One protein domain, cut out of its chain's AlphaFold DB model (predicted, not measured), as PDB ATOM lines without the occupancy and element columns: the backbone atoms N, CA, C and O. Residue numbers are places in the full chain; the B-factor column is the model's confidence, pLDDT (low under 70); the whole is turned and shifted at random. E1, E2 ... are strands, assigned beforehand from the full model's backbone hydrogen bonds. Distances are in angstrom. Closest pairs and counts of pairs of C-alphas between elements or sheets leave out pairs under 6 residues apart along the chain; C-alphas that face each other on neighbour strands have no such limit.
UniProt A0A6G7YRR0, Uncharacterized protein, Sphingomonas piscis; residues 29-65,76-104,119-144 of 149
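This is residues 29 to 65, 76 to 104 and 119 to 144 of the 149 residues of an uncharacterized protein of Sphingomonas piscis (UniProt A0A6G7YRR0). You are looking at a loose, elongated sandwich: the twisted sheet E2 E1 E8 E7 stands face to face with the twisted sheet E3 E4 E5 E6, their strands crossed at 34 degrees. The second sheet is longer, with E3 running on past E4 toward residues 61 to 65 at one end and the E4 to E5 link at the other. The 92 printed residues hold eight named strands, E1 to E8 along the chain, both sheets antiparallel in the orders given; the class is all strand. The radius of gyration of the C-alphas is 15.5 A and the spans are 55 by 23 by 19 A.

Find C-alpha 29 at (17.253, 14.640, 12.753); there E1, residues 29 to 34, begins. E2 is residues 37 to 44, 21.0 A, and E3 residues 51 to 60, 26.8 A. E4 is residues 76 to 82, E5 residues 89 to 101, 39.1 A, and E6 residues 119 to 127, 26.5 A. E7 is residues 133 to 139, and E8, residues 142 to 144, ends at C-alpha 144 at (11.265, 6.564, 10.294).

In the hairpin E1 and E2, look at N 32 and O 40, 2.8 A. E1 and E8 have N 33 and O 143 at 2.9 A; the hairpin E7 and E8 has N 136 and O 144 at 2.8 A. In the other sheet, find N 52 and O 78 of E3 and E4, 2.8 A, N 79 and O 93 of the hairpin E4 and E5, 2.8 A, and N 92 and O 124 of E5 and E6, 2.8 A. Between the sheets, the closest C-alphas of E6 and E7 are Phe 122 and Ala 138, 5.7 A; those of E2 and E3 are Ser 40 and Leu 54, 6.9 A.

The C-alphas farthest apart are those of Glu 65 and Asp 85, 57.0 A. Across the cuts, C-alphas 65 and 76 are 29.4 A apart and 104 and 119 are 22.5 A apart. Of the links printed whole, none is long. Mean pLDDT of the printed part is 79.9, with 20 residues under 70, among them 48 to 54 and 83 to 88.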
ATOM      1  N   ASP A  29      18.626  14.200  12.957       88.50
ATOM      2  CA  ASP A  29      17.253  14.640  12.753       88.50
ATOM      3  C   ASP A  29      16.391  13.432  12.436       88.50
ATOM      4  O   ASP A  29      16.764  12.593  11.611       88.50
ATOM      5  N   PHE A  30      15.220  13.368  13.058       88.62
ATOM      6  CA  PHE A  30      14.256  12.316  12.809       88.62
ATOM      7  C   PHE A  30      12.886  12.881  12.448       88.62
ATOM      8  O   PHE A  30      12.462  13.944  12.915       88.62
ATOM      9  N   ARG A  31      12.171  12.121  11.625       92.12
ATOM     10  CA  ARG A  31      10.764  12.324  11.294       92.12
ATOM     11  C   ARG A  31      10.094  10.958  11.245       92.12
ATOM     12  O   ARG A  31      10.556  10.088  10.517       92.12
ATOM     13  N   VAL A  32       9.032  10.789  12.020       89.75
ATOM     14  CA  VAL A  32       8.249   9.558  12.097       89.75
ATOM     15  C   VAL A  32       6.867   9.824  11.530       89.75
ATOM     16  O   VAL A  32       6.164  10.728  11.993       89.75
ATOM     17  N   GLU A  33       6.480   9.019  10.554       92.00
ATOM     18  CA  GLU A  33       5.145   9.025   9.967       92.00
ATOM     19  C   GLU A  33       4.477   7.669  10.181       92.00
ATOM     20  O   GLU A  33       5.159   6.652  10.096       92.00
ATOM     21  N   LYS A  34       3.165   7.658  10.440       88.69
ATOM     22  CA  LYS A  34       2.318   6.457  10.430       88.69
ATOM     23  C   LYS A  34       1.196   6.666   9.426       88.69
ATOM     24  O   LYS A  34       0.492   7.665   9.521       88.69
ATOM     25  N   ASP A  35       1.059   5.771   8.452       90.19
ATOM     26  CA  ASP A  35       0.012   5.837   7.420       90.19
ATOM     27  C   ASP A  35      -0.033   7.198   6.681       90.19
ATOM     28  O   ASP A  35      -1.083   7.681   6.259       90.19
ATOM     29  N   GLY A  36       1.131   7.848   6.536       89.25
ATOM     30  CA  GLY A  36       1.280   9.182   5.938       89.25
ATOM     31  C   GLY A  36       0.985  10.363   6.877       89.25
ATOM     32  O   GLY A  36       1.197  11.515   6.489       89.25
ATOM     33  N   GLU A  37       0.542  10.118   8.111       88.38
ATOM     34  CA  GLU A  37       0.383  11.131   9.155       88.38
ATOM     35  C   GLU A  37       1.716  11.367   9.877       88.38
ATOM     36  O   GLU A  37       2.353  10.434  10.364       88.38
ATOM     37  N   LEU A  38       2.143  12.628   9.993       87.44
ATOM     38  CA  LEU A  38       3.304  12.988  10.806       87.44
ATOM     39  C   LEU A  38       2.965  12.848  12.294       87.44
ATOM     40  O   LEU A  38       2.251  13.689  12.835       87.44
ATOM     41  N   ILE A  39       3.557  11.856  12.962       83.19
ATOM     42  CA  ILE A  39       3.310  11.607  14.389       83.19
ATOM     43  C   ILE A  39       4.415  12.148  15.299       83.19
ATOM     44  O   ILE A  39       4.134  12.504  16.438       83.19
ATOM     45  N   SER A  40       5.664  12.256  14.829       84.50
ATOM     46  CA  SER A  40       6.757  12.835  15.624       84.50
ATOM     47  C   SER A  40       7.896  13.366  14.751       84.50
ATOM     48  O   SER A  40       8.151  12.865  13.659       84.50
ATOM     49  N   LYS A  41       8.606  14.393  15.222       88.88
ATOM     50  CA  LYS A  41       9.836  14.900  14.595       88.88
ATOM     51  C   LYS A  41      10.721  15.590  15.623       88.88
ATOM     52  O   LYS A  41      10.213  16.169  16.582       88.88
ATOM     53  N   GLY A  42      12.025  15.606  15.384       85.44
ATOM     54  CA  GLY A  42      12.971  16.281  16.265       85.44
ATOM     55  C   GLY A  42      14.417  16.043  15.867       85.44
ATOM     56  O   GLY A  42      14.704  15.629  14.745       85.44
ATOM     57  N   SER A  43      15.315  16.303  16.812       85.12
ATOM     58  CA  SER A  43      16.746  16.038  16.684       85.12
ATOM     59  C   SER A  43      17.242  15.372  17.958       85.12
ATOM     60  O   SER A  43      16.773  15.707  19.048       85.12
ATOM     61  N   ILE A  44      18.191  14.454  17.831       81.75
ATOM     62  CA  ILE A  44      18.765  13.733  18.963       81.75
ATOM     63  C   ILE A  44      20.279  13.613  18.818       81.75
ATOM     64  O   ILE A  44      20.796  13.457  17.712       81.75
ATOM     65  N   ASP A  45      20.979  13.698  19.944       80.75
ATOM     66  CA  ASP A  45      22.385  13.318  20.037       80.75
ATOM     67  C   ASP A  45      22.448  11.799  20.307       80.75
ATOM     68  O   ASP A  45      21.979  11.344  21.356       80.75
ATOM     69  N   PRO A  46      22.969  10.980  19.376       74.31
ATOM     70  CA  PRO A  46      23.036   9.532  19.566       74.31
ATOM     71  C   PRO A  46      24.100   9.101  20.589       74.31
ATOM     72  O   PRO A  46      24.090   7.944  21.017       74.31
ATOM     73  N   PHE A  47      25.018   9.988  20.994       71.88
ATOM     74  CA  PHE A  47      26.059   9.686  21.982       71.88
ATOM     75  C   PHE A  47      25.552   9.799  23.417       71.88
ATOM     76  O   PHE A  47      26.014   9.076  24.294       71.88
ATOM     77  N   SER A  48      24.563  10.650  23.680       67.62
ATOM     78  CA  SER A  48      23.966  10.754  25.014       67.62
ATOM     79  C   SER A  48      23.062   9.567  25.361       67.62
ATOM     80  O   SER A  48      22.595   9.483  26.498       67.62
ATOM     81  N   GLY A  49      22.800   8.659  24.408       58.59
ATOM     82  CA  GLY A  49      21.797   7.603  24.565       58.59
ATOM     83  C   GLY A  49      20.422   8.201  24.864       58.59
ATOM     84  O   GLY A  49      19.687   7.694  25.711       58.59
ATOM     85  N   SER A  50      20.113   9.347  24.258       61.31
ATOM     86  CA  SER A  50      18.881  10.064  24.551       61.31
ATOM     87  C   SER A  50      17.662   9.342  23.974       61.31
ATOM     88  O   SER A  50      17.731   8.635  22.970       61.31
ATOM     89  N   TYR A  51      16.521   9.543  24.627       66.19
ATOM     90  CA  TYR A  51      15.202   9.150  24.150       66.19
ATOM     91  C   TYR A  51      14.450  10.406  23.709       66.19
ATOM     92  O   TYR A  51      14.458  11.424  24.401       66.19
ATOM     93  N   ALA A  52      13.788  10.331  22.562       64.69
ATOM     94  CA  ALA A  52      12.753  11.270  22.179       64.69
ATOM     95  C   ALA A  52      11.405  10.579  22.393       64.69
ATOM     96  O   ALA A  52      10.949   9.796  21.559       64.69
ATOM     97  N   THR A  53      10.786  10.850  23.539       67.62
ATOM     98  CA  THR A  53       9.416  10.417  23.816       67.62
ATOM     99  C   THR A  53       8.480  11.583  23.555       67.62
ATOM    100  O   THR A  53       8.627  12.643  24.160       67.62
ATOM    101  N   LEU A  54       7.520  11.382  22.660       67.06
ATOM    102  CA  LEU A  54       6.404  12.288  22.447       67.06
ATOM    103  C   LEU A  54       5.126  11.580  22.890       67.06
ATOM    104  O   LEU A  54       4.761  10.536  22.350       67.06
ATOM    105  N   GLU A  55       4.458  12.164  23.875       71.06
ATOM    106  CA  GLU A  55       3.123  11.764  24.301       71.06
ATOM    107  C   GLU A  55       2.150  12.856  23.867       71.06
ATOM    108  O   GLU A  55       2.351  14.036  24.164       71.06
ATOM    109  N   THR A  56       1.119  12.471  23.125       65.94
ATOM    110  CA  THR A  56       0.028  13.353  22.726       65.94
ATOM    111  C   THR A  56      -1.286  12.749  23.185       65.94
ATOM    112  O   THR A  56      -1.606  11.603  22.884       65.94
ATOM    113  N   GLU A  57      -2.069  13.533  23.916       71.25
ATOM    114  CA  GLU A  57      -3.453  13.196  24.235       71.25
ATOM    115  C   GLU A  57      -4.371  13.916  23.249       71.25
ATOM    116  O   GLU A  57      -4.157  15.089  22.927       71.25
ATOM    117  N   GLN A  58      -5.393  13.222  22.755       69.56
ATOM    118  CA  GLN A  58      -6.384  13.795  21.853       69.56
ATOM    119  C   GLN A  58      -7.777  13.237  22.137       69.56
ATOM    120  O   GLN A  58      -7.958  12.052  22.414       69.56
ATOM    121  N   ALA A  59      -8.791  14.091  22.024       65.75
ATOM    122  CA  ALA A  59     -10.166  13.619  21.979       65.75
ATOM    123  C   ALA A  59     -10.397  12.919  20.633       65.75
ATOM    124  O   ALA A  59     -10.165  13.511  19.576       65.75
ATOM    125  N   LEU A  60     -10.839  11.667  20.676       70.94
ATOM    126  CA  LEU A  60     -11.165  10.883  19.494       70.94
ATOM    127  C   LEU A  60     -12.684  10.867  19.289       70.94
ATOM    128  O   LEU A  60     -13.444  10.824  20.265       70.94
ATOM    129  N   PRO A  61     -13.154  10.921  18.031       67.94
ATOM    130  CA  PRO A  61     -14.574  10.790  17.753       67.94
ATOM    131  C   PRO A  61     -15.075   9.402  18.186       67.94
ATOM    132  O   PRO A  61     -14.309   8.435  18.135       67.94
ATOM    133  N   PRO A  62     -16.357   9.285  18.571       72.75
ATOM    134  CA  PRO A  62     -16.951   7.997  18.903       72.75
ATOM    135  C   PRO A  62     -16.881   7.040  17.707       72.75
ATOM    136  O   PRO A  62     -17.068   7.447  16.557       72.75
ATOM    137  N   ALA A  63     -16.659   5.749  17.970       75.88
ATOM    138  CA  ALA A  63     -16.552   4.729  16.920       75.88
ATOM    139  C   ALA A  63     -17.871   4.488  16.148       75.88
ATOM    140  O   ALA A  63     -17.864   3.875  15.077       75.88
ATOM    141  N   CYS A  64     -19.014   4.941  16.676       77.50
ATOM    142  CA  CYS A  64     -20.312   4.891  16.007       77.50
ATOM    143  C   CYS A  64     -21.271   5.993  16.501       77.50
ATOM    144  O   CYS A  64     -21.000   6.686  17.481       77.50
ATOM    145  N   GLU A  65     -22.395   6.183  15.802       80.62
ATOM    146  CA  GLU A  65     -23.423   7.151  16.200       80.62
ATOM    147  C   GLU A  65     -24.020   6.788  17.569       80.62
ATOM    148  O   GLU A  65     -24.419   5.647  17.798       80.62
ATOM    149  N   THR A  76       4.625   7.838  21.459       82.25
ATOM    150  CA  THR A  76       5.679   7.501  20.514       82.25
ATOM    151  C   THR A  76       7.013   7.653  21.220       82.25
ATOM    152  O   THR A  76       7.335   8.731  21.713       82.25
ATOM    153  N   THR A  77       7.804   6.588  21.269       85.56
ATOM    154  CA  THR A  77       9.175   6.633  21.787       85.56
ATOM    155  C   THR A  77      10.124   6.280  20.661       85.56
ATOM    156  O   THR A  77      10.009   5.209  20.073       85.56
ATOM    157  N   LEU A  78      11.073   7.166  20.380       84.31
ATOM    158  CA  LEU A  78      12.214   6.885  19.523       84.31
ATOM    159  C   LEU A  78      13.480   6.959  20.371       84.31
ATOM    160  O   LEU A  78      13.729   7.945  21.066       84.31
ATOM    161  N   TYR A  79      14.290   5.919  20.299       82.62
ATOM    162  CA  TYR A  79      15.611   5.868  20.896       82.62
ATOM    163  C   TYR A  79      16.625   5.608  19.796       82.62
ATOM    164  O   TYR A  79      16.483   4.679  19.000       82.62
ATOM    165  N   LEU A  80      17.642   6.458  19.762       77.81
ATOM    166  CA  LEU A  80      18.754   6.347  18.839       77.81
ATOM    167  C   LEU A  80      20.027   6.317  19.667       77.81
ATOM    168  O   LEU A  80      20.274   7.226  20.458       77.81
ATOM    169  N   SER A  81      20.829   5.278  19.483       76.19
ATOM    170  CA  SER A  81      22.142   5.202  20.109       76.19
ATOM    171  C   SER A  81      23.191   4.793  19.108       76.19
ATOM    172  O   SER A  81      22.937   4.023  18.185       76.19
ATOM    173  N   LYS A  82      24.403   5.301  19.286       72.69
ATOM    174  CA  LYS A  82      25.532   4.797  18.521       72.69
ATOM    175  C   LYS A  82      25.850   3.358  18.940       72.69
ATOM    176  O   LYS A  82      25.874   3.046  20.131       72.69
ATOM    177  N   ARG A  83      26.155   2.487  17.975       68.31
ATOM    178  CA  ARG A  83      26.731   1.174  18.278       68.31
ATOM    179  C   ARG A  83      28.180   1.371  18.741       68.31
ATOM    180  O   ARG A  83      28.997   1.906  17.998       68.31
ATOM    181  N   ASN A  84      28.477   0.989  19.986       56.28
ATOM    182  CA  ASN A  84      29.796   1.185  20.601       56.28
ATOM    183  C   ASN A  84      30.939   0.739  19.663       56.28
ATOM    184  O   ASN A  84      30.930  -0.369  19.121       56.28
ATOM    185  N   ASP A  85      31.900   1.644  19.478       56.59
ATOM    186  CA  ASP A  85      33.234   1.457  18.888       56.59
ATOM    187  C   ASP A  85      33.336   0.943  17.436       56.59
ATOM    188  O   ASP A  85      34.441   0.685  16.958       56.59
ATOM    189  N   SER A  86      32.229   0.828  16.694       50.47
ATOM    190  CA  SER A  86      32.226   0.225  15.350       50.47
ATOM    191  C   SER A  86      31.405   1.027  14.328       50.47
ATOM    192  O   SER A  86      30.251   0.731  14.049       50.47
ATOM    193  N   GLY A  87      32.038   2.035  13.718       57.09
ATOM    194  CA  GLY A  87      31.555   2.647  12.472       57.09
ATOM    195  C   GLY A  87      30.374   3.632  12.599       57.09
ATOM    196  O   GLY A  87      30.058   4.099  13.695       57.09
ATOM    197  N   PRO A  88      29.749   4.015  11.465       61.91
ATOM    198  CA  PRO A  88      28.648   4.987  11.402       61.91
ATOM    199  C   PRO A  88      27.280   4.404  11.810       61.91
ATOM    200  O   PRO A  88      26.251   5.053  11.613       61.91
ATOM    201  N   GLU A  89      27.248   3.182  12.342       70.44
ATOM    202  CA  GLU A  89      26.014   2.465  12.652       70.44
ATOM    203  C   GLU A  89      25.351   3.011  13.930       70.44
ATOM    204  O   GLU A  89      25.951   3.088  15.008       70.44
ATOM    205  N   SER A  90      24.078   3.381  13.806       74.69
ATOM    206  CA  SER A  90      23.212   3.780  14.914       74.69
ATOM    207  C   SER A  90      22.118   2.735  15.114       74.69
ATOM    208  O   SER A  90      21.431   2.351  14.167       74.69
ATOM    209  N   TYR A  91      21.942   2.282  16.350       81.38
ATOM    210  CA  TYR A  91      20.805   1.479  16.763       81.38
ATOM    211  C   TYR A  91      19.548   2.345  16.820       81.38
ATOM    212  O   TYR A  91      19.567   3.454  17.355       81.38
ATOM    213  N   VAL A  92      18.459   1.811  16.282       84.06
ATOM    214  CA  VAL A  92      17.139   2.431  16.255       84.06
ATOM    215  C   VAL A  92      16.194   1.546  17.048       84.06
ATOM    216  O   VAL A  92      15.930   0.404  16.673       84.06
ATOM    217  N   TYR A  93      15.653   2.090  18.128       85.31
ATOM    218  CA  TYR A  93      14.483   1.533  18.785       85.31
ATOM    219  C   TYR A  93      13.314   2.484  18.621       85.31
ATOM    220  O   TYR A  93      13.432   3.688  18.851       85.31
ATOM    221  N   PHE A  94      12.175   1.923  18.257       86.81
ATOM    222  CA  PHE A  94      10.933   2.648  18.130       86.81
ATOM    223  C   PHE A  94       9.822   1.886  18.837       86.81
ATOM    224  O   PHE A  94       9.724   0.668  18.716       86.81
ATOM    225  N   SER A  95       8.964   2.603  19.549       88.44
ATOM    226  CA  SER A  95       7.715   2.050  20.056       88.44
ATOM    227  C   SER A  95       6.584   3.037  19.867       88.44
ATOM    228  O   SER A  95       6.732   4.222  20.184       88.44
ATOM    229  N   TYR A  96       5.444   2.517  19.452       86.19
ATOM    230  CA  TYR A  96       4.203   3.251  19.327       86.19
ATOM    231  C   TYR A  96       3.123   2.537  20.123       86.19
ATOM    232  O   TYR A  96       2.960   1.324  20.011       86.19
ATOM    233  N   SER A  97       2.371   3.305  20.898       86.88
ATOM    234  CA  SER A  97       1.132   2.834  21.492       86.88
ATOM    235  C   SER A  97       0.039   3.876  21.307       86.88
ATOM    236  O   SER A  97       0.231   5.029  21.700       86.88
ATOM    237  N   GLU A  98      -1.099   3.466  20.765       85.94
ATOM    238  CA  GLU A  98      -2.340   4.233  20.764       85.94
ATOM    239  C   GLU A  98      -3.314   3.554  21.720       85.94
ATOM    240  O   GLU A  98      -3.619   2.373  21.562       85.94
ATOM    241  N   TYR A  99      -3.778   4.298  22.719       81.62
ATOM    242  CA  TYR A  99      -4.771   3.824  23.674       81.62
ATOM    243  C   TYR A  99      -6.037   4.660  23.585       81.62
ATOM    244  O   TYR A  99      -5.986   5.868  23.326       81.62
ATOM    245  N   ARG A 100      -7.174   4.027  23.863       79.56
ATOM    246  CA  ARG A 100      -8.487   4.677  23.936       79.56
ATOM    247  C   ARG A 100      -9.095   4.426  25.307       79.56
ATOM    248  O   ARG A 100      -9.267   3.287  25.727       79.56
ATOM    249  N   LYS A 101      -9.426   5.493  26.033       73.62
ATOM    250  CA  LYS A 101     -10.047   5.425  27.358       73.62
ATOM    251  C   LYS A 101     -11.443   6.034  27.331       73.62
ATOM    252  O   LYS A 101     -11.641   7.125  26.801       73.62
ATOM    253  N   ILE A 102     -12.391   5.360  27.977       69.31
ATOM    254  CA  ILE A 102     -13.771   5.829  28.145       69.31
ATOM    255  C   ILE A 102     -14.143   5.801  29.626       69.31
ATOM    256  O   ILE A 102     -13.557   5.056  30.416       69.31
ATOM    257  N   GLY A 103     -15.082   6.663  30.010       62.38
ATOM    258  CA  GLY A 103     -15.611   6.725  31.368       62.38
ATOM    259  C   GLY A 103     -16.503   5.534  31.739       62.38
ATOM    260  O   GLY A 103     -16.503   5.155  32.910       62.38
ATOM    261  N   ASN A 104     -17.237   4.943  30.782       68.31
ATOM    262  CA  ASN A 104     -18.202   3.863  31.026       68.31
ATOM    263  C   ASN A 104     -18.338   2.861  29.851       68.31
ATOM    264  O   ASN A 104     -19.261   2.949  29.045       68.31
ATOM    265  N   ASN A 119      -0.390  -1.410  19.737       88.75
ATOM    266  CA  ASN A 119       0.918  -1.397  20.370       88.75
ATOM    267  C   ASN A 119       1.895  -2.183  19.507       88.75
ATOM    268  O   ASN A 119       1.680  -3.369  19.251       88.75
ATOM    269  N   PHE A 120       2.969  -1.530  19.086       89.69
ATOM    270  CA  PHE A 120       4.040  -2.200  18.374       89.69
ATOM    271  C   PHE A 120       5.393  -1.572  18.699       89.69
ATOM    272  O   PHE A 120       5.509  -0.397  19.069       89.69
ATOM    273  N   SER A 121       6.439  -2.371  18.531       91.00
ATOM    274  CA  SER A 121       7.811  -1.910  18.639       91.00
ATOM    275  C   SER A 121       8.663  -2.443  17.500       91.00
ATOM    276  O   SER A 121       8.452  -3.537  16.979       91.00
ATOM    277  N   PHE A 122       9.655  -1.644  17.136       91.50
ATOM    278  CA  PHE A 122      10.654  -1.954  16.137       91.50
ATOM    279  C   PHE A 122      12.046  -1.798  16.742       91.50
ATOM    280  O   PHE A 122      12.325  -0.869  17.504       91.50
ATOM    281  N   HIS A 123      12.929  -2.716  16.366       91.12
ATOM    282  CA  HIS A 123      14.333  -2.719  16.736       91.12
ATOM    283  C   HIS A 123      15.152  -2.950  15.471       91.12
ATOM    284  O   HIS A 123      14.976  -3.965  14.795       91.12
ATOM    285  N   GLY A 124      16.070  -2.044  15.171       86.62
ATOM    286  CA  GLY A 124      16.921  -2.156  13.997       86.62
ATOM    287  C   GLY A 124      18.189  -1.336  14.127       86.62
ATOM    288  O   GLY A 124      18.491  -0.772  15.178       86.62
ATOM    289  N   SER A 125      18.938  -1.270  13.039       85.00
ATOM    290  CA  SER A 125      20.097  -0.401  12.928       85.00
ATOM    291  C   SER A 125      20.135   0.258  11.560       85.00
ATOM    292  O   SER A 125      19.531  -0.213  10.594       85.00
ATOM    293  N   VAL A 126      20.810   1.396  11.503       83.56
ATOM    294  CA  VAL A 126      21.010   2.159  10.280       83.56
ATOM    295  C   VAL A 126      22.448   2.643  10.225       83.56
ATOM    296  O   VAL A 126      22.987   3.133  11.216       83.56
ATOM    297  N   GLU A 127      23.064   2.539   9.057       82.19
ATOM    298  CA  GLU A 127      24.328   3.207   8.769       82.19
ATOM    299  C   GLU A 127      24.034   4.573   8.143       82.19
ATOM    300  O   GLU A 127      23.231   4.688   7.209       82.19
ATOM    301  N   LEU A 128      24.641   5.625   8.698       78.62
ATOM    302  CA  LEU A 128      24.435   7.001   8.252       78.62
ATOM    303  C   LEU A 128      25.767   7.723   8.056       78.62
ATOM    304  O   LEU A 128      26.461   8.075   9.017       78.62
ATOM    305  N   GLU A 129      26.079   8.033   6.806       81.50
ATOM    306  CA  GLU A 129      27.173   8.933   6.459       81.50
ATOM    307  C   GLU A 129      26.814  10.406   6.744       81.50
ATOM    308  O   GLU A 129      25.632  10.760   6.829       81.50
ATOM    309  N   PRO A 130      27.805  11.302   6.913       79.56
ATOM    310  CA  PRO A 130      27.548  12.733   7.074       79.56
ATOM    311  C   PRO A 130      26.704  13.303   5.922       79.56
ATOM    312  O   PRO A 130      27.032  13.122   4.751       79.56
ATOM    313  N   GLY A 131      25.609  13.993   6.249       82.00
ATOM    314  CA  GLY A 131      24.665  14.547   5.272       82.00
ATOM    315  C   GLY A 131      23.719  13.521   4.636       82.00
ATOM    316  O   GLY A 131      22.853  13.905   3.846       82.00
ATOM    317  N   GLN A 132      23.843  12.231   4.968       87.50
ATOM    318  CA  GLN A 132      22.971  11.191   4.433       87.50
ATOM    319  C   GLN A 132      21.589  11.244   5.082       87.50
ATOM    320  O   GLN A 132      21.436  11.412   6.297       87.50
ATOM    321  N   ARG A 133      20.576  11.027   4.243       91.19
ATOM    322  CA  ARG A 133      19.202  10.751   4.643       91.19
ATOM    323  C   ARG A 133      18.893   9.285   4.365       91.19
ATOM    324  O   ARG A 133      19.070   8.833   3.237       91.19
ATOM    325  N   THR A 134      18.357   8.595   5.363       91.94
ATOM    326  CA  THR A 134      17.869   7.217   5.234       91.94
ATOM    327  C   THR A 134      16.439   7.133   5.741       91.94
ATOM    328  O   THR A 134      16.019   7.914   6.596       91.94
ATOM    329  N   VAL A 135      15.676   6.205   5.180       92.50
ATOM    330  CA  VAL A 135      14.311   5.900   5.593       92.50
ATOM    331  C   VAL A 135      14.276   4.438   6.022       92.50
ATOM    332  O   VAL A 135      14.732   3.571   5.282       92.50
ATOM    333  N   VAL A 136      13.762   4.191   7.220       91.62
ATOM    334  CA  VAL A 136      13.570   2.867   7.808       91.62
ATOM    335  C   VAL A 136      12.076   2.571   7.809       91.62
ATOM    336  O   VAL A 136      11.295   3.357   8.344       91.62
ATOM    337  N   ASP A 137      11.689   1.455   7.201       93.50
ATOM    338  CA  ASP A 137      10.354   0.881   7.355       93.50
ATOM    339  C   ASP A 137      10.326   0.091   8.669       93.50
ATOM    340  O   ASP A 137      11.062  -0.886   8.830       93.50
ATOM    341  N   ALA A 138       9.542   0.576   9.631       90.50
ATOM    342  CA  ALA A 138       9.420  -0.010  10.961       90.50
ATOM    343  C   ALA A 138       8.249  -1.007  11.067       90.50
ATOM    344  O   ALA A 138       8.039  -1.573  12.142       90.50
ATOM    345  N   GLY A 139       7.509  -1.236   9.974       89.88
ATOM    346  CA  GLY A 139       6.272  -2.017   9.958       89.88
ATOM    347  C   GLY A 139       5.047  -1.219  10.416       89.88
ATOM    348  O   GLY A 139       5.154  -0.066  10.822       89.88
ATOM    349  N   GLU A 140       3.860  -1.834  10.320       89.50
ATOM    350  CA  GLU A 140       2.574  -1.254  10.767       89.50
ATOM    351  C   GLU A 140       2.282   0.151  10.196       89.50
ATOM    352  O   GLU A 140       1.732   1.028  10.865       89.50
ATOM    353  N   GLY A 141       2.704   0.381   8.946       89.69
ATOM    354  CA  GLY A 141       2.540   1.662   8.256       89.69
ATOM    355  C   GLY A 141       3.491   2.766   8.734       89.69
ATOM    356  O   GLY A 141       3.303   3.924   8.350       89.69
ATOM    357  N   VAL A 142       4.498   2.442   9.557       91.62
ATOM    358  CA  VAL A 142       5.422   3.421  10.136       91.62
ATOM    359  C   VAL A 142       6.730   3.548   9.373       91.62
ATOM    360  O   VAL A 142       7.485   2.595   9.196       91.62
ATOM    361  N   MET A 143       7.036   4.791   9.011       94.81
ATOM    362  CA  MET A 143       8.264   5.190   8.336       94.81
ATOM    363  C   MET A 143       9.071   6.123   9.238       94.81
ATOM    364  O   MET A 143       8.595   7.186   9.645       94.81
ATOM    365  N   ILE A 144      10.321   5.755   9.519       92.12
ATOM    366  CA  ILE A 144      11.265   6.564  10.294       92.12
ATOM    367  C   ILE A 144      12.318   7.105   9.338       92.12
ATOM    368  O   ILE A 144      13.200   6.391   8.866       92.12
TER     369      ILE A 144